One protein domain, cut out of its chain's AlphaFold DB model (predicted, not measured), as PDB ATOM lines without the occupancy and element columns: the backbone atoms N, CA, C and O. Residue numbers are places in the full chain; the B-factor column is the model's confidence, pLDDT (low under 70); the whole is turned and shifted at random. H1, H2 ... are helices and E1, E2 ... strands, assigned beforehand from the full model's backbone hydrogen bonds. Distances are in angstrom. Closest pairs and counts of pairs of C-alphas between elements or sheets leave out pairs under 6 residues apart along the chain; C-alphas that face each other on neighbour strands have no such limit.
ATOM      1  N   SER A  34     -22.290 -50.665 -31.004       45.53
ATOM      2  CA  SER A  34     -23.585 -50.138 -31.457       45.53
ATOM      3  C   SER A  34     -24.681 -51.162 -31.236       45.53
ATOM      4  O   SER A  34     -24.441 -52.366 -31.304       45.53
ATOM      5  N   GLY A  35     -25.861 -50.614 -30.966       52.47
ATOM      6  CA  GLY A  35     -27.092 -51.283 -30.606       52.47
ATOM      7  C   GLY A  35     -27.577 -52.354 -31.576       52.47
ATOM      8  O   GLY A  35     -27.134 -52.469 -32.716       52.47
ATOM      9  N   ASN A  36     -28.501 -53.157 -31.070       76.25
ATOM     10  CA  ASN A  36     -28.968 -54.392 -31.676       76.25
ATOM     11  C   ASN A  36     -29.832 -54.164 -32.929       76.25
ATOM     12  O   ASN A  36     -30.189 -55.154 -33.551       76.25
ATOM     13  N   SER A  37     -30.146 -52.919 -33.316       90.50
ATOM     14  CA  SER A  37     -30.978 -52.565 -34.480       90.50
ATOM     15  C   SER A  37     -30.334 -51.494 -35.369       90.50
ATOM     16  O   SER A  37     -29.430 -50.764 -34.947       90.50
ATOM     17  N   PHE A  38     -30.832 -51.340 -36.600       93.69
ATOM     18  CA  PHE A  38     -30.345 -50.286 -37.491       93.69
ATOM     19  C   PHE A  38     -30.621 -48.891 -36.937       93.69
ATOM     20  O   PHE A  38     -29.781 -48.007 -37.076       93.69
ATOM     21  N   SER A  39     -31.770 -48.691 -36.291       93.31
ATOM     22  CA  SER A  39     -32.139 -47.386 -35.730       93.31
ATOM     23  C   SER A  39     -31.150 -46.935 -34.656       93.31
ATOM     24  O   SER A  39     -30.690 -45.797 -34.686       93.31
ATOM     25  N   GLU A  40     -30.741 -47.844 -33.769       92.56
ATOM     26  CA  GLU A  40     -29.744 -47.554 -32.732       92.56
ATOM     27  C   GLU A  40     -28.353 -47.287 -33.326       92.56
ATOM     28  O   GLU A  40     -27.648 -46.376 -32.885       92.56
ATOM     29  N   LEU A  41     -27.952 -48.047 -34.353       93.56
ATOM     30  CA  LEU A  41     -26.709 -47.793 -35.083       93.56
ATOM     31  C   LEU A  41     -26.722 -46.398 -35.721       93.56
ATOM     32  O   LEU A  41     -25.751 -45.654 -35.580       93.56
ATOM     33  N   ILE A  42     -27.810 -46.037 -36.394       94.50
ATOM     34  CA  ILE A  42     -27.961 -44.756 -37.087       94.50
ATOM     35  C   ILE A  42     -28.012 -43.593 -36.088       94.50
ATOM     36  O   ILE A  42     -27.338 -42.585 -36.288       94.50
ATOM     37  N   ASP A  43     -28.718 -43.728 -34.966       93.25
ATOM     38  CA  ASP A  43     -28.744 -42.704 -33.910       93.25
ATOM     39  C   ASP A  43     -27.371 -42.505 -33.256       93.25
ATOM     40  O   ASP A  43     -27.046 -41.411 -32.782       93.25
ATOM     41  N   SER A  44     -26.516 -43.529 -33.284       92.75
ATOM     42  CA  SER A  44     -25.133 -43.395 -32.829       92.75
ATOM     43  C   SER A  44     -24.245 -42.597 -33.787       92.75
ATOM     44  O   SER A  44     -23.196 -42.139 -33.356       92.75
ATOM     45  N   MET A  45     -24.637 -42.406 -35.052       94.25
ATOM     46  CA  MET A  45     -23.816 -41.728 -36.065       94.25
ATOM     47  C   MET A  45     -23.633 -40.231 -35.793       94.25
ATOM     48  O   MET A  45     -24.258 -39.645 -34.906       94.25
ATOM     49  N   GLU A  46     -22.759 -39.602 -36.566       94.25
ATOM     50  CA  GLU A  46     -22.472 -38.168 -36.528       94.25
ATOM     51  C   GLU A  46     -22.568 -37.589 -37.938       94.25
ATOM     52  O   GLU A  46     -22.303 -38.286 -38.919       94.25
ATOM     53  N   GLU A  47     -22.902 -36.304 -38.050       93.94
ATOM     54  CA  GLU A  47     -22.786 -35.602 -39.326       93.94
ATOM     55  C   GLU A  47     -21.312 -35.569 -39.754       93.94
ATOM     56  O   GLU A  47     -20.420 -35.196 -38.987       93.94
ATOM     57  N   LYS A  48     -21.042 -35.935 -41.005       91.25
ATOM     58  CA  LYS A  48     -19.711 -35.839 -41.612       91.25
ATOM     59  C   LYS A  48     -19.212 -34.397 -41.602       91.25
ATOM     60  O   LYS A  48     -18.041 -34.146 -41.313       91.25
ATOM     61  N   ILE A  49     -20.110 -33.480 -41.959       89.50
ATOM     62  CA  ILE A  49     -19.931 -32.032 -41.977       89.50
ATOM     63  C   ILE A  49     -21.185 -31.437 -41.325       89.50
ATOM     64  O   ILE A  49     -22.282 -31.865 -41.680       89.50
ATOM     65  N   PRO A  50     -21.057 -30.459 -40.410       89.12
ATOM     66  CA  PRO A  50     -22.213 -29.859 -39.754       89.12
ATOM     67  C   PRO A  50     -23.286 -29.400 -40.751       89.12
ATOM     68  O   PRO A  50     -22.995 -28.611 -41.652       89.12
ATOM     69  N   GLY A  51     -24.511 -29.900 -40.585       84.69
ATOM     70  CA  GLY A  51     -25.671 -29.567 -41.413       84.69
ATOM     71  C   GLY A  51     -25.740 -30.235 -42.791       84.69
ATOM     72  O   GLY A  51     -26.622 -29.878 -43.570       84.69
ATOM     73  N   SER A  52     -24.848 -31.174 -43.132       88.25
ATOM     74  CA  SER A  52     -24.882 -31.836 -44.447       88.25
ATOM     75  C   SER A  52     -25.906 -32.969 -44.553       88.25
ATOM     76  O   SER A  52     -26.172 -33.413 -45.663       88.25
ATOM     77  N   LEU A  53     -26.441 -33.463 -43.425       89.00
ATOM     78  CA  LEU A  53     -27.259 -34.689 -43.344       89.00
ATOM     79  C   LEU A  53     -26.598 -35.925 -43.996       89.00
ATOM     80  O   LEU A  53     -27.260 -36.923 -44.275       89.00
ATOM     81  N   GLU A  54     -25.274 -35.874 -44.188       93.06
ATOM     82  CA  GLU A  54     -24.447 -37.026 -44.544       93.06
ATOM     83  C   GLU A  54     -23.872 -37.602 -43.253       93.06
ATOM     84  O   GLU A  54     -23.119 -36.924 -42.550       93.06
ATOM     85  N   LEU A  55     -24.207 -38.844 -42.930       94.69
ATOM     86  CA  LEU A  55     -23.855 -39.476 -41.668       94.69
ATOM     87  C   LEU A  55     -22.654 -40.412 -41.819       94.69
ATOM     88  O   LEU A  55     -22.519 -41.158 -42.794       94.69
ATOM     89  N   VAL A  56     -21.786 -40.389 -40.809       95.50
ATOM     90  CA  VAL A  56     -20.630 -41.278 -40.654       95.50
ATOM     91  C   VAL A  56     -20.627 -41.904 -39.264       95.50
ATOM     92  O   VAL A  56     -21.288 -41.428 -38.341       95.50
ATOM     93  N   LEU A  57     -19.869 -42.986 -39.093       95.62
ATOM     94  CA  LEU A  57     -19.710 -43.585 -37.773       95.62
ATOM     95  C   LEU A  57     -18.894 -42.644 -36.862       95.62
ATOM     96  O   LEU A  57     -18.012 -41.925 -37.346       95.62
ATOM     97  N   PRO A  58     -19.121 -42.679 -35.538       93.88
ATOM     98  CA  PRO A  58     -18.288 -41.969 -34.576       93.88
ATOM     99  C   PRO A  58     -16.826 -42.395 -34.645       93.88
ATOM    100  O   PRO A  58     -16.497 -43.549 -34.932       93.88
ATOM    101  N   SER A  59     -15.928 -41.492 -34.259       92.19
ATOM    102  CA  SER A  59     -14.475 -41.744 -34.238       92.19
ATOM    103  C   SER A  59     -14.026 -42.911 -33.340       92.19
ATOM    104  O   SER A  59     -12.890 -43.367 -33.445       92.19
ATOM    105  N   THR A  60     -14.905 -43.430 -32.477       90.56
ATOM    106  CA  THR A  60     -14.639 -44.591 -31.617       90.56
ATOM    107  C   THR A  60     -14.563 -45.921 -32.370       90.56
ATOM    108  O   THR A  60     -14.104 -46.907 -31.789       90.56
ATOM    109  N   TYR A  61     -15.042 -45.978 -33.615       91.19
ATOM    110  CA  TYR A  61     -14.986 -47.182 -34.446       91.19
ATOM    111  C   TYR A  61     -13.629 -47.332 -35.129       91.19
ATOM    112  O   TYR A  61     -13.063 -46.366 -35.641       91.19
ATOM    113  N   THR A  62     -13.116 -48.561 -35.179       91.88
ATOM    114  CA  THR A  62     -11.810 -48.862 -35.782       91.88
ATOM    115  C   THR A  62     -11.942 -49.552 -37.136       91.88
ATOM    116  O   THR A  62     -12.949 -50.185 -37.453       91.88
ATOM    117  N   ASN A  63     -10.907 -49.429 -37.973       92.75
ATOM    118  CA  ASN A  63     -10.889 -50.071 -39.286       92.75
ATOM    119  C   ASN A  63     -11.067 -51.594 -39.164       92.75
ATOM    120  O   ASN A  63     -10.414 -52.230 -38.339       92.75
ATOM    121  N   ASN A  64     -11.896 -52.179 -40.027       91.19
ATOM    122  CA  ASN A  64     -12.283 -53.594 -40.040       91.19
ATOM    123  C   ASN A  64     -13.044 -54.090 -38.797       91.19
ATOM    124  O   ASN A  64     -13.319 -55.293 -38.712       91.19
ATOM    125  N   GLN A  65     -13.426 -53.206 -37.868       93.19
ATOM    126  CA  GLN A  65     -14.342 -53.565 -36.788       93.19
ATOM    127  C   GLN A  65     -15.633 -54.135 -37.384       93.19
ATOM    128  O   GLN A  65     -16.140 -53.631 -38.387       93.19
ATOM    129  N   GLN A  66     -16.141 -55.208 -36.786       92.75
ATOM    130  CA  GLN A  66     -17.383 -55.836 -37.222       92.75
ATOM    131  C   GLN A  66     -18.568 -55.197 -36.504       92.75
ATOM    132  O   GLN A  66     -18.498 -54.924 -35.305       92.75
ATOM    133  N   ILE A  67     -19.644 -54.975 -37.248       91.69
ATOM    134  CA  ILE A  67     -20.929 -54.521 -36.727       91.69
ATOM    135  C   ILE A  67     -21.949 -55.595 -37.080       91.69
ATOM    136  O   ILE A  67     -21.998 -56.053 -38.223       91.69
ATOM    137  N   THR A  68     -22.740 -55.982 -36.089       92.56
ATOM    138  CA  THR A  68     -23.831 -56.942 -36.224       92.56
ATOM    139  C   THR A  68     -25.120 -56.243 -35.832       92.56
ATOM    140  O   THR A  68     -25.155 -55.596 -34.791       92.56
ATOM    141  N   ILE A  69     -26.151 -56.383 -36.658       92.19
ATOM    142  CA  ILE A  69     -27.467 -55.769 -36.483       92.19
ATOM    143  C   ILE A  69     -28.528 -56.850 -36.630       92.19
ATOM    144  O   ILE A  69     -28.446 -57.644 -37.562       92.19
ATOM    145  N   THR A  70     -29.527 -56.860 -35.753       92.75
ATOM    146  CA  THR A  70     -30.696 -57.735 -35.852       92.75
ATOM    147  C   THR A  70     -31.951 -56.879 -35.933       92.75
ATOM    148  O   THR A  70     -32.307 -56.191 -34.981       92.75
ATOM    149  N   ASP A  71     -32.649 -56.912 -37.062       94.00
ATOM    150  CA  ASP A  71     -33.809 -56.044 -37.272       94.00
ATOM    151  C   ASP A  71     -34.948 -56.772 -37.982       94.00
ATOM    152  O   ASP A  71     -34.756 -57.852 -38.545       94.00
ATOM    153  N   ARG A  72     -36.147 -56.196 -37.918       93.69
ATOM    154  CA  ARG A  72     -37.346 -56.769 -38.528       93.69
ATOM    155  C   ARG A  72     -37.456 -56.359 -39.991       93.69
ATOM    156  O   ARG A  72     -37.446 -55.171 -40.314       93.69
ATOM    157  N   ILE A  73     -37.653 -57.340 -40.864       94.12
ATOM    158  CA  ILE A  73     -37.938 -57.120 -42.284       94.12
ATOM    159  C   ILE A  73     -39.342 -56.518 -42.418       94.12
ATOM    160  O   ILE A  73     -40.314 -57.119 -41.958       94.12
ATOM    161  N   VAL A  74     -39.472 -55.352 -43.062       95.12
ATOM    162  CA  VAL A  74     -40.791 -54.728 -43.319       95.12
ATOM    163  C   VAL A  74     -41.286 -54.931 -44.746       95.12
ATOM    164  O   VAL A  74     -42.490 -54.953 -44.986       95.12
ATOM    165  N   ALA A  75     -40.366 -55.104 -45.688       94.62
ATOM    166  CA  ALA A  75     -40.648 -55.538 -47.046       94.62
ATOM    167  C   ALA A  75     -39.409 -56.232 -47.614       94.62
ATOM    168  O   ALA A  75     -38.295 -56.059 -47.109       94.62
ATOM    169  N   MET A  76     -39.607 -57.006 -48.672       93.56
ATOM    170  CA  MET A  76     -38.544 -57.733 -49.347       93.56
ATOM    171  C   MET A  76     -38.811 -57.745 -50.850       93.56
ATOM    172  O   MET A  76     -39.952 -57.908 -51.281       93.56
ATOM    173  N   GLU A  77     -37.754 -57.576 -51.633       92.19
ATOM    174  CA  GLU A  77     -37.762 -57.763 -53.081       92.19
ATOM    175  C   GLU A  77     -36.582 -58.655 -53.457       92.19
ATOM    176  O   GLU A  77     -35.454 -58.411 -53.025       92.19
ATOM    177  N   SER A  78     -36.824 -59.677 -54.269       88.44
ATOM    178  CA  SER A  78     -35.784 -60.616 -54.682       88.44
ATOM    179  C   SER A  78     -35.687 -60.693 -56.196       88.44
ATOM    180  O   SER A  78     -36.686 -60.687 -56.912       88.44
ATOM    181  N   THR A  79     -34.451 -60.794 -56.668       87.06
ATOM    182  CA  THR A  79     -34.090 -61.158 -58.036       87.06
ATOM    183  C   THR A  79     -33.342 -62.490 -58.010       87.06
ATOM    184  O   THR A  79     -33.000 -62.993 -56.938       87.06
ATOM    185  N   ASP A  80     -33.001 -63.032 -59.179       82.94
ATOM    186  CA  ASP A  80     -32.222 -64.277 -59.291       82.94
ATOM    187  C   ASP A  80     -30.835 -64.209 -58.615       82.94
ATOM    188  O   ASP A  80     -30.216 -65.241 -58.355       82.94
ATOM    189  N   TYR A  81     -30.324 -63.004 -58.332       85.31
ATOM    190  CA  TYR A  81     -28.951 -62.792 -57.859       85.31
ATOM    191  C   TYR A  81     -28.850 -62.038 -56.533       85.31
ATOM    192  O   TYR A  81     -27.772 -61.980 -55.936       85.31
ATOM    193  N   SER A  82     -29.934 -61.416 -56.077       89.69
ATOM    194  CA  SER A  82     -29.911 -60.579 -54.885       89.69
ATOM    195  C   SER A  82     -31.265 -60.519 -54.204       89.69
ATOM    196  O   SER A  82     -32.310 -60.682 -54.827       89.69
ATOM    197  N   THR A  83     -31.239 -60.242 -52.908       91.50
ATOM    198  CA  THR A  83     -32.429 -59.906 -52.133       91.50
ATOM    199  C   THR A  83     -32.221 -58.556 -51.471       91.50
ATOM    200  O   THR A  83     -31.209 -58.319 -50.809       91.50
ATOM    201  N   THR A  84     -33.171 -57.658 -51.686       93.81
ATOM    202  CA  THR A  84     -33.247 -56.343 -51.066       93.81
ATOM    203  C   THR A  84     -34.232 -56.414 -49.914       93.81
ATOM    204  O   THR A  84     -35.425 -56.637 -50.113       93.81
ATOM    205  N   PHE A  85     -33.725 -56.205 -48.705       94.81
ATOM    206  CA  PHE A  85     -34.537 -56.077 -47.503       94.81
ATOM    207  C   PHE A  85     -34.792 -54.607 -47.217       94.81
ATOM    208  O   PHE A  85     -33.875 -53.784 -47.292       94.81
ATOM    209  N   TYR A  86     -36.027 -54.293 -46.857       95.81
ATOM    210  CA  TYR A  86     -36.431 -52.966 -46.425       95.81
ATOM    211  C   TYR A  86     -36.612 -52.961 -44.916       95.81
ATOM    212  O   TYR A  86     -37.143 -53.911 -44.333       95.81
ATOM    213  N   PHE A  87     -36.197 -51.857 -44.308       95.81
ATOM    214  CA  PHE A  87     -36.208 -51.639 -42.870       95.81
ATOM    215  C   PHE A  87     -36.775 -50.258 -42.554       95.81
ATOM    216  O   PHE A  87     -36.720 -49.335 -43.375       95.81
ATOM    217  N   LEU A  88     -37.295 -50.121 -41.337       93.88
ATOM    218  CA  LEU A  88     -37.802 -48.859 -40.818       93.88
ATOM    219  C   LEU A  88     -36.800 -48.265 -39.821       93.88
ATOM    220  O   LEU A  88     -36.422 -48.899 -38.838       93.88
ATOM    221  N   TYR A  89     -36.401 -47.023 -40.052       92.50
ATOM    222  CA  TYR A  89     -35.739 -46.184 -39.070       92.50
ATOM    223  C   TYR A  89     -36.782 -45.605 -38.111       92.50
ATOM    224  O   TYR A  89     -37.625 -44.797 -38.487       92.50
ATOM    225  N   THR A  90     -36.716 -46.016 -36.853       90.19
ATOM    226  CA  THR A  90     -37.629 -45.581 -35.785       90.19
ATOM    227  C   THR A  90     -36.967 -44.628 -34.792       90.19
ATOM    228  O   THR A  90     -37.595 -44.218 -33.818       90.19
ATOM    229  N   GLY A  91     -35.703 -44.266 -35.039       87.62
ATOM    230  CA  GLY A  91     -34.984 -43.282 -34.240       87.62
ATOM    231  C   GLY A  91     -35.553 -41.875 -34.417       87.62
ATOM    232  O   GLY A  91     -36.241 -41.563 -35.392       87.62
ATOM    233  N   THR A  92     -35.264 -41.006 -33.453       86.12
ATOM    234  CA  THR A  92     -35.769 -39.623 -33.448       86.12
ATOM    235  C   THR A  92     -34.668 -38.588 -33.624       86.12
ATOM    236  O   THR A  92     -34.975 -37.419 -33.830       86.12
ATOM    237  N   LYS A  93     -33.389 -38.980 -33.542       89.56
ATOM    238  CA  LYS A  93     -32.257 -38.039 -33.572       89.56
ATOM    239  C   LYS A  93     -32.189 -37.249 -34.875       89.56
ATOM    240  O   LYS A  93     -31.896 -36.059 -34.858       89.56
ATOM    241  N   TRP A  94     -32.438 -37.932 -35.985       90.38
ATOM    242  CA  TRP A  94     -32.322 -37.374 -37.331       90.38
ATOM    243  C   TRP A  94     -33.679 -37.083 -37.971       90.38
ATOM    244  O   TRP A  94     -33.751 -36.703 -39.137       90.38
ATOM    245  N   ALA A  95     -34.766 -37.282 -37.223       84.06
ATOM    246  CA  ALA A  95     -36.097 -36.918 -37.671       84.06
ATOM    247  C   ALA A  95     -36.242 -35.389 -37.635       84.06
ATOM    248  O   ALA A  95     -36.000 -34.756 -36.606       84.06
ATOM    249  N   ASN A  96     -36.651 -34.790 -38.752       76.38
ATOM    250  CA  ASN A  96     -36.962 -33.367 -38.843       76.38
ATOM    251  C   ASN A  96     -38.478 -33.189 -38.996       76.38
ATOM    252  O   ASN A  96     -39.104 -33.819 -39.842       76.38
ATOM    253  N   GLU A  97     -39.083 -32.306 -38.206       71.44
ATOM    254  CA  GLU A  97     -40.534 -32.067 -38.235       71.44
ATOM    255  C   GLU A  97     -41.033 -31.465 -39.560       71.44
ATOM    256  O   GLU A  97     -42.196 -31.634 -39.918       71.44
ATOM    257  N   THR A  98     -40.168 -30.771 -40.304       74.44
ATOM    258  CA  THR A  98     -40.521 -30.092 -41.562       74.44
ATOM    259  C   THR A  98     -40.350 -30.994 -42.781       74.44
ATOM    260  O   THR A  98     -41.185 -30.982 -43.681       74.44
ATOM    261  N   THR A  99     -39.260 -31.763 -42.832       70.94
ATOM    262  CA  THR A  99     -38.893 -32.592 -43.997       70.94
ATOM    263  C   THR A  99     -39.087 -34.088 -43.758       70.94
ATOM    264  O   THR A  99     -38.878 -34.888 -44.663       70.94
ATOM    265  N   GLY A 100     -39.488 -34.481 -42.549       79.88
ATOM    266  CA  GLY A 100     -39.491 -35.869 -42.111       79.88
ATOM    267  C   GLY A 100     -38.077 -36.401 -41.871       79.88
ATOM    268  O   GLY A 100     -37.119 -35.657 -41.657       79.88
ATOM    269  N   THR A 101     -37.954 -37.723 -41.896       84.69
ATOM    270  CA  THR A 101     -36.672 -38.422 -41.804       84.69
ATOM    271  C   THR A 101     -36.068 -38.557 -43.202       84.69
ATOM    272  O   THR A 101     -36.416 -39.498 -43.924       84.69
ATOM    273  N   ASP A 102     -35.201 -37.616 -43.575       91.69
ATOM    274  CA  ASP A 102     -34.451 -37.629 -44.838       91.69
ATOM    275  C   ASP A 102     -32.969 -37.330 -44.577       91.69
ATOM    276  O   ASP A 102     -32.617 -36.229 -44.153       91.69
ATOM    277  N   PHE A 103     -32.114 -38.336 -44.755       93.81
ATOM    278  CA  PHE A 103     -30.658 -38.227 -44.626       93.81
ATOM    279  C   PHE A 103     -29.968 -39.384 -45.354       93.81
ATOM    280  O   PHE A 103     -30.596 -40.364 -45.773       93.81
ATOM    281  N   GLU A 104     -28.649 -39.295 -45.488       94.94
ATOM    282  CA  GLU A 104     -27.846 -40.326 -46.133       94.94
ATOM    283  C   GLU A 104     -26.721 -40.835 -45.239       94.94
ATOM    284  O   GLU A 104     -26.115 -40.089 -44.479       94.94
ATOM    285  N   ILE A 105     -26.422 -42.128 -45.330       95.69
ATOM    286  CA  ILE A 105     -25.313 -42.760 -44.615       95.69
ATOM    287  C   ILE A 105     -24.242 -43.116 -45.633       95.69
ATOM    288  O   ILE A 105     -24.496 -43.870 -46.580       95.69
ATOM    289  N   LEU A 106     -23.032 -42.606 -45.423       93.56
ATOM    290  CA  LEU A 106     -21.930 -42.833 -46.346       93.56
ATOM    291  C   LEU A 106     -21.387 -44.256 -46.250       93.56
ATOM    292  O   LEU A 106     -21.183 -44.801 -45.158       93.56
ATOM    293  N   THR A 107     -21.073 -44.826 -47.413       94.69
ATOM    294  CA  THR A 107     -20.455 -46.150 -47.515       94.69
ATOM    295  C   THR A 107     -19.116 -46.109 -48.248       94.69
ATOM    296  O   THR A 107     -18.847 -45.224 -49.060       94.69
ATOM    297  N   TYR A 108     -18.236 -47.065 -47.945       92.81
ATOM    298  CA  TYR A 108     -16.894 -47.128 -48.527       92.81
ATOM    299  C   TYR A 108     -16.875 -47.575 -49.993       92.81
ATOM    300  O   TYR A 108     -16.086 -47.045 -50.770       92.81
ATOM    301  N   MET A 109     -17.710 -48.546 -50.387       85.25
ATOM    302  CA  MET A 109     -17.727 -49.079 -51.764       85.25
ATOM    303  C   MET A 109     -18.276 -48.101 -52.818       85.25
ATOM    304  O   MET A 109     -18.294 -48.432 -54.002       85.25
ATOM    305  N   GLY A 110     -18.677 -46.898 -52.411       71.50
ATOM    306  CA  GLY A 110     -19.372 -45.943 -53.263       71.50
ATOM    307  C   GLY A 110     -20.885 -46.152 -53.203       71.50
ATOM    308  O   GLY A 110     -21.372 -47.274 -53.085       71.50
ATOM    309  N   GLY A 111     -21.620 -45.042 -53.258       78.81
ATOM    310  CA  GLY A 111     -23.054 -44.999 -52.965       78.81
ATOM    311  C   GLY A 111     -23.351 -44.744 -51.483       78.81
ATOM    312  O   GLY A 111     -22.472 -44.856 -50.624       78.81
ATOM    313  N   ASN A 112     -24.609 -44.406 -51.197       89.38
ATOM    314  CA  ASN A 112     -25.093 -44.059 -49.864       89.38
ATOM    315  C   ASN A 112     -26.335 -44.886 -49.523       89.38
ATOM    316  O   ASN A 112     -27.131 -45.220 -50.405       89.38
ATOM    317  N   ILE A 113     -26.524 -45.199 -48.241       94.06
ATOM    318  CA  ILE A 113     -27.823 -45.689 -47.768       94.06
ATOM    319  C   ILE A 113     -28.691 -44.455 -47.565       94.06
ATOM    320  O   ILE A 113     -28.423 -43.647 -46.677       94.06
ATOM    321  N   HIS A 114     -29.712 -44.302 -48.397       94.62
ATOM    322  CA  HIS A 114     -30.685 -43.227 -48.252       94.62
ATOM    323  C   HIS A 114     -31.790 -43.667 -47.299       94.62
ATOM    324  O   HIS A 114     -32.429 -44.698 -47.524       94.62
ATOM    325  N   VAL A 115     -32.031 -42.868 -46.265       94.50
ATOM    326  CA  VAL A 115     -33.195 -43.008 -45.394       94.50
ATOM    327  C   VAL A 115     -34.181 -41.933 -45.810       94.50
ATOM    328  O   VAL A 115     -33.882 -40.755 -45.669       94.50
ATOM    329  N   ARG A 116     -35.338 -42.328 -46.348       92.31
ATOM    330  CA  ARG A 116     -36.388 -41.401 -46.797       92.31
ATOM    331  C   ARG A 116     -37.718 -41.783 -46.193       92.31
ATOM    332  O   ARG A 116     -38.134 -42.933 -46.309       92.31
ATOM    333  N   HIS A 117     -38.394 -40.817 -45.577       88.88
ATOM    334  CA  HIS A 117     -39.643 -41.053 -44.847       88.88
ATOM    335  C   HIS A 117     -39.521 -42.256 -43.898       88.88
ATOM    336  O   HIS A 117     -40.387 -43.125 -43.867       88.88
ATOM    337  N   ALA A 118     -38.401 -42.315 -43.170       89.25
ATOM    338  CA  ALA A 118     -38.060 -43.382 -42.234       89.25
ATOM    339  C   ALA A 118     -37.805 -44.767 -42.858       89.25
ATOM    340  O   ALA A 118     -37.580 -45.711 -42.116       89.25
ATOM    341  N   MET A 119     -37.769 -44.926 -44.180       93.00
ATOM    342  CA  MET A 119     -37.488 -46.214 -44.818       93.00
ATOM    343  C   MET A 119     -36.124 -46.213 -45.506       93.00
ATOM    344  O   MET A 119     -35.725 -45.222 -46.119       93.00
ATOM    345  N   PHE A 120     -35.427 -47.343 -45.433       95.56
ATOM    346  CA  PHE A 120     -34.200 -47.601 -46.184       95.56
ATOM    347  C   PHE A 120     -34.108 -49.079 -46.562       95.56
ATOM    348  O   PHE A 120     -34.887 -49.908 -46.086       95.56
ATOM    349  N   SER A 121     -33.155 -49.410 -47.429       95.31
ATOM    350  CA  SER A 121     -32.990 -50.763 -47.954       95.31
ATOM    351  C   SER A 121     -31.542 -51.225 -47.933       95.31
ATOM    352  O   SER A 121     -30.629 -50.431 -48.167       95.31
ATOM    353  N   ILE A 122     -31.345 -52.527 -47.734       94.94
ATOM    354  CA  ILE A 122     -30.053 -53.205 -47.835       94.94
ATOM    355  C   ILE A 122     -30.178 -54.346 -48.840       94.94
ATOM    356  O   ILE A 122     -30.981 -55.261 -48.656       94.94
ATOM    357  N   THR A 123     -29.359 -54.308 -49.888       92.62
ATOM    358  CA  THR A 123     -29.293 -55.374 -50.893       92.62
ATOM    359  C   THR A 123     -28.160 -56.337 -50.571       92.62
ATOM    360  O   THR A 123     -27.008 -55.934 -50.402       92.62
ATOM    361  N   ILE A 124     -28.490 -57.623 -50.519       90.69
ATOM    362  CA  ILE A 124     -27.552 -58.716 -50.275       90.69
ATOM    363  C   ILE A 124     -27.477 -59.571 -51.532       90.69
ATOM    364  O   ILE A 124     -28.490 -60.060 -52.030       90.69
ATOM    365  N   VAL A 125     -26.263 -59.752 -52.047       86.06
ATOM    366  CA  VAL A 125     -25.985 -60.644 -53.177       86.06
ATOM    367  C   VAL A 125     -25.783 -62.050 -52.618       86.06
ATOM    368  O   VAL A 125     -24.703 -62.384 -52.135       86.06
ATOM    369  N   ALA A 126     -26.848 -62.845 -52.615       73.19
ATOM    370  CA  ALA A 126     -26.847 -64.222 -52.140       73.19
ATOM    371  C   ALA A 126     -27.976 -65.007 -52.814       73.19
ATOM    372  O   ALA A 126     -29.012 -64.445 -53.167       73.19
ATOM    373  N   VAL A 127     -27.758 -66.310 -52.981       65.06
ATOM    374  CA  VAL A 127     -28.736 -67.214 -53.589       65.06
ATOM    375  C   VAL A 127     -29.809 -67.568 -52.557       65.06
ATOM    376  O   VAL A 127     -29.480 -67.994 -51.453       65.06
ATOM    377  N   ASP A 128     -31.070 -67.402 -52.954       67.31
ATOM    378  CA  ASP A 128     -32.267 -67.973 -52.316       67.31
ATOM    379  C   ASP A 128     -32.559 -67.543 -50.862       67.31
ATOM    380  O   ASP A 128     -33.062 -68.317 -50.049       67.31
ATOM    381  N   LEU A 129     -32.287 -66.279 -50.517       78.88
ATOM    382  CA  LEU A 129     -32.682 -65.734 -49.209       78.88
ATOM    383  C   LEU A 129     -34.206 -65.628 -49.036       78.88
ATOM    384  O   LEU A 129     -34.690 -65.680 -47.909       78.88
ATOM    385  N   HIS A 130     -34.964 -65.532 -50.130       73.38
ATOM    386  CA  HIS A 130     -36.428 -65.494 -50.088       73.38
ATOM    387  C   HIS A 130     -37.037 -66.817 -49.589       73.38
ATOM    388  O   HIS A 130     -38.126 -66.818 -49.027       73.38
ATOM    389  N   ALA A 131     -36.362 -67.955 -49.770       78.12
ATOM    390  CA  ALA A 131     -36.829 -69.223 -49.209       78.12
ATOM    391  C   ALA A 131     -36.593 -69.335 -47.689       78.12
ATOM    392  O   ALA A 131     -37.098 -70.266 -47.065       78.12
ATOM    393  N   MET A 132     -35.806 -68.424 -47.103       84.31
ATOM    394  CA  MET A 132     -35.364 -68.488 -45.705       84.31
ATOM    395  C   MET A 132     -36.036 -67.457 -44.793       84.31
ATOM    396  O   MET A 132     -36.003 -67.639 -43.580       84.31
ATOM    397  N   TYR A 133     -36.604 -66.387 -45.353       89.19
ATOM    398  CA  TYR A 133     -37.156 -65.269 -44.589       89.19
ATOM    399  C   TYR A 133     -38.477 -64.780 -45.178       89.19
ATOM    400  O   TYR A 133     -38.601 -64.629 -46.393       89.19
ATOM    401  N   ASP A 134     -39.409 -64.429 -44.299       90.94
ATOM    402  CA  ASP A 134     -40.672 -63.767 -44.609       90.94
ATOM    403  C   ASP A 134     -40.701 -62.312 -44.098       90.94
ATOM    404  O   ASP A 134     -39.913 -61.872 -43.254       90.94
ATOM    405  N   ILE A 135     -41.658 -61.523 -44.600       91.81
ATOM    406  CA  ILE A 135     -41.933 -60.187 -44.053       91.81
ATOM    407  C   ILE A 135     -42.389 -60.327 -42.594       91.81
ATOM    408  O   ILE A 135     -43.329 -61.058 -42.292       91.81
ATOM    409  N   GLY A 136     -41.771 -59.561 -41.696       88.00
ATOM    410  CA  GLY A 136     -42.010 -59.621 -40.254       88.00
ATOM    411  C   GLY A 136     -40.973 -60.441 -39.487       88.00
ATOM    412  O   GLY A 136     -40.873 -60.272 -38.262       88.00
ATOM    413  N   ASP A 137     -40.165 -61.244 -40.183       91.56
ATOM    414  CA  ASP A 137     -39.069 -61.988 -39.573       91.56
ATOM    415  C   ASP A 137     -37.948 -61.064 -39.100       91.56
ATOM    416  O   ASP A 137     -37.743 -59.956 -39.608       91.56
ATOM    417  N   MET A 138     -37.211 -61.543 -38.099       92.12
ATOM    418  CA  MET A 138     -35.968 -60.920 -37.659       92.12
ATOM    419  C   MET A 138     -34.817 -61.470 -38.495       92.12
ATOM    420  O   MET A 138     -34.625 -62.682 -38.561       92.12
ATOM    421  N   ILE A 139     -34.008 -60.586 -39.063       91.12
ATOM    422  CA  ILE A 139     -32.798 -60.950 -39.800       91.12
ATOM    423  C   ILE A 139     -31.579 -60.378 -39.096       91.12
ATOM    424  O   ILE A 139     -31.579 -59.220 -38.675       91.12
ATOM    425  N   THR A 140     -30.526 -61.187 -38.972       92.75
ATOM    426  CA  THR A 140     -29.246 -60.725 -38.429       92.75
ATOM    427  C   THR A 140     -28.250 -60.513 -39.557       92.75
ATOM    428  O   THR A 140     -27.896 -61.434 -40.294       92.75
ATOM    429  N   LEU A 141     -27.784 -59.276 -39.681       91.94
ATOM    430  CA  LEU A 141     -26.864 -58.817 -40.703       91.94
ATOM    431  C   LEU A 141     -25.539 -58.397 -40.086       91.94
ATOM    432  O   LEU A 141     -25.475 -57.836 -38.995       91.94
ATOM    433  N   LYS A 142     -24.464 -58.632 -40.828       92.25
ATOM    434  CA  LYS A 142     -23.107 -58.261 -40.449       92.25
ATOM    435  C   LYS A 142     -22.465 -57.410 -41.532       92.25
ATOM    436  O   LYS A 142     -22.566 -57.711 -42.719       92.25
ATOM    437  N   THR A 143     -21.757 -56.373 -41.107       93.19
ATOM    438  CA  THR A 143     -20.910 -55.537 -41.961       93.19
ATOM    439  C   THR A 143     -19.584 -55.234 -41.270       93.19
ATOM    440  O   THR A 143     -19.370 -55.550 -40.098       93.19
ATOM    441  N   SER A 144     -18.677 -54.608 -42.012       93.00
ATOM    442  CA  SER A 144     -17.401 -54.123 -41.497       93.00
ATOM    443  C   SER A 144     -17.302 -52.604 -41.584       93.00
ATOM    444  O   SER A 144     -17.880 -51.979 -42.475       93.00
ATOM    445  N   VAL A 145     -16.531 -52.018 -40.676       93.81
ATOM    446  CA  VAL A 145     -16.132 -50.610 -40.712       93.81
ATOM    447  C   VAL A 145     -14.931 -50.435 -41.634       93.81
ATOM    448  O   VAL A 145     -14.004 -51.249 -41.631       93.81
ATOM    449  N   LYS A 146     -14.917 -49.344 -42.397       95.62
ATOM    450  CA  LYS A 146     -13.776 -48.893 -43.205       95.62
ATOM    451  C   LYS A 146     -13.456 -47.440 -42.885       95.62
ATOM    452  O   LYS A 146     -14.308 -46.719 -42.384       95.62
ATOM    453  N   ILE A 147     -12.233 -47.004 -43.175       93.75
ATOM    454  CA  ILE A 147     -11.825 -45.606 -42.992       93.75
ATOM    455  C   ILE A 147     -11.794 -44.914 -44.354       93.75
ATOM    456  O   ILE A 147     -11.045 -45.327 -45.236       93.75
ATOM    457  N   SER A 148     -12.589 -43.855 -44.513       90.81
ATOM    458  CA  SER A 148     -12.641 -43.014 -45.713       90.81
ATOM    459  C   SER A 148     -12.461 -41.552 -45.318       90.81
ATOM    460  O   SER A 148     -13.143 -41.061 -44.420       90.81
ATOM    461  N   GLY A 149     -11.493 -40.855 -45.921       87.81
ATOM    462  CA  GLY A 149     -11.209 -39.451 -45.586       87.81
ATOM    463  C   GLY A 149     -10.895 -39.207 -44.101       87.81
ATOM    464  O   GLY A 149     -11.226 -38.154 -43.567       87.81
ATOM    465  N   GLY A 150     -10.317 -40.196 -43.406       90.31
ATOM    466  CA  GLY A 150     -10.030 -40.125 -41.967       90.31
ATOM    467  C   GLY A 150     -11.240 -40.344 -41.045       90.31
ATOM    468  O   GLY A 150     -11.088 -40.260 -39.829       90.31
ATOM    469  N   LYS A 151     -12.424 -40.646 -41.590       93.25
ATOM    470  CA  LYS A 151     -13.643 -40.945 -40.829       93.25
ATOM    471  C   LYS A 151     -14.040 -42.416 -40.987       93.25
ATOM    472  O   LYS A 151     -13.879 -42.970 -42.079       93.25
ATOM    473  N   PRO A 152     -14.541 -43.073 -39.930       94.44
ATOM    474  CA  PRO A 152     -15.081 -44.412 -40.060       94.44
ATOM    475  C   PRO A 152     -16.442 -44.368 -40.760       94.44
ATOM    476  O   PRO A 152     -17.304 -43.548 -40.459       94.44
ATOM    477  N   VAL A 153     -16.626 -45.268 -41.715       95.56
ATOM    478  CA  VAL A 153     -17.843 -45.437 -42.511       95.56
ATOM    479  C   VAL A 153     -18.201 -46.915 -42.582       95.56
ATOM    480  O   VAL A 153     -17.357 -47.789 -42.348       95.56
ATOM    481  N   LEU A 154     -19.450 -47.212 -42.927       95.19
ATOM    482  CA  LEU A 154     -19.849 -48.584 -43.219       95.19
ATOM    483  C   LEU A 154     -19.178 -49.047 -44.514       95.19
ATOM    484  O   LEU A 154     -19.010 -48.273 -45.455       95.19
ATOM    485  N   SER A 155     -18.803 -50.323 -44.595       94.00
ATOM    486  CA  SER A 155     -18.210 -50.858 -45.825       94.00
ATOM    487  C   SER A 155     -19.155 -50.755 -47.027       94.00
ATOM    488  O   SER A 155     -18.690 -50.554 -48.141       94.00
ATOM    489  N   GLY A 156     -20.469 -50.849 -46.795       89.75
ATOM    490  CA  GLY A 156     -21.490 -50.976 -47.839       89.75
ATOM    491  C   GLY A 156     -21.780 -52.430 -48.222       89.75
ATOM    492  O   GLY A 156     -22.753 -52.695 -48.916       89.75
ATOM    493  N   THR A 157     -20.988 -53.390 -47.735       91.25
ATOM    494  CA  THR A 157     -21.251 -54.824 -47.901       91.25
ATOM    495  C   THR A 157     -21.932 -55.379 -46.658       91.25
ATOM    496  O   THR A 157     -21.457 -55.161 -45.541       91.25
ATOM    497  N   TRP A 158     -23.007 -56.137 -46.856       92.19
ATOM    498  CA  TRP A 158     -23.760 -56.789 -45.788       92.19
ATOM    499  C   TRP A 158     -23.887 -58.281 -46.064       92.19
ATOM    500  O   TRP A 158     -24.068 -58.691 -47.209       92.19
ATOM    501  N   VAL A 159     -23.781 -59.084 -45.010       90.94
ATOM    502  CA  VAL A 159     -23.954 -60.538 -45.074       90.94
ATOM    503  C   VAL A 159     -24.924 -60.995 -43.997       90.94
ATOM    504  O   VAL A 159     -24.906 -60.471 -42.885       90.94
ATOM    505  N   VAL A 160     -25.754 -61.981 -44.320       90.38
ATOM    506  CA  VAL A 160     -26.638 -62.628 -43.346       90.38
ATOM    507  C   VAL A 160     -25.809 -63.540 -42.444       90.38
ATOM    508  O   VAL A 160     -24.918 -64.242 -42.925       90.38
ATOM    509  N   ILE A 161     -26.091 -63.536 -41.142       86.69
ATOM    510  CA  ILE A 161     -25.505 -64.484 -40.190       86.69
ATOM    511  C   ILE A 161     -26.617 -65.202 -39.412       86.69
ATOM    512  O   ILE A 161     -27.438 -64.560 -38.770       86.69
TER     513      ILE A 161
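AT A GLANCE: This is residues 34 to 161 of the 163 residues of an uncharacterized protein of Euryarchaeota archaeon (UniProt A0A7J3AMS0). Three small sheets of three strands each stand round a shared middle as a flattened, loosely formed barrel, E9 coming near E1, E6 near E7 and E4 near E2. The short helix H1 covers part of one open side, next to E2. The printed part has 128 residues, with one named helix and nine named strands in the order H1 E1 E2 E3 E4 E5 E6 E7 E8 E9; the sheets run E1 E5 E6, mixed, and E2 E8 E9 and E3 E4 E7, both antiparallel. The class is mostly strand, though under half of the residues are in named elements. The whole is compact, with a radius of gyration of the C-alphas of 14.3 A and spans of 43 by 35 by 24 A.

IN THESE COORDINATES: H1 holds residues 38 to 43, its first C-alpha at (-30.345, -50.286, -37.491). E1 is residues 54 to 56, E2 is 66 to 72 and 20.0 A long, E3 is 75 to 78, and E4 is 83 to 88 and 16.7 A long. E5 is residues 102 to 106, E6 is 112 to 116, and E7 is 119 to 124 and 16.9 A long. E8, residues 138 to 148, is the longest strand at 30.5 A; E9, residues 151 to 154, ends at C-alpha (-19.849, -48.584, -43.219).

HOW THE PARTS SIT: E8 pairs with E2 over its residues 138 to 144, where N 69 and O 141 are 2.8 A apart, and with E9 over residues 145 to 148, where N 153 and O 146 are 2.8 A apart; E8 and E9 form a hairpin. The closest C-alphas of E9 and E1, Val 153 and Val 56, are 5.3 A apart. E1 is parallel to E5, with N 55 and O 104 at 2.8 A, and the hairpin E5 and E6 has N 105 and O 113 at 2.9 A. The closest C-alphas of E6 and E7, His 114 and Phe 120, are 6.0 A apart. E7 is antiparallel to E4, with N 85 and O 122 at 2.9 A, and the hairpin E3 and E4 has N 84 and O 77 at 2.8 A. H1 is on the sheet E2 E8 E9 at a height of 7.1 A, over none of its strands; its closest C-alpha pair with E2 is Phe 38 and Ile 69, 6.3 A. In H1 every O i to N i+4 pair is within hydrogen-bond range.

THE WHOLE: The two C-alphas farthest apart, those of Pro 50 and Ala 131, are 43.0 A apart. The printed part has no cut. The links E4 to E5 and E7 to E8 are long, with 13 residues each. The mean pLDDT of the printed part is 89.2; residues 34 to 35 and 127 to 128 are under 70.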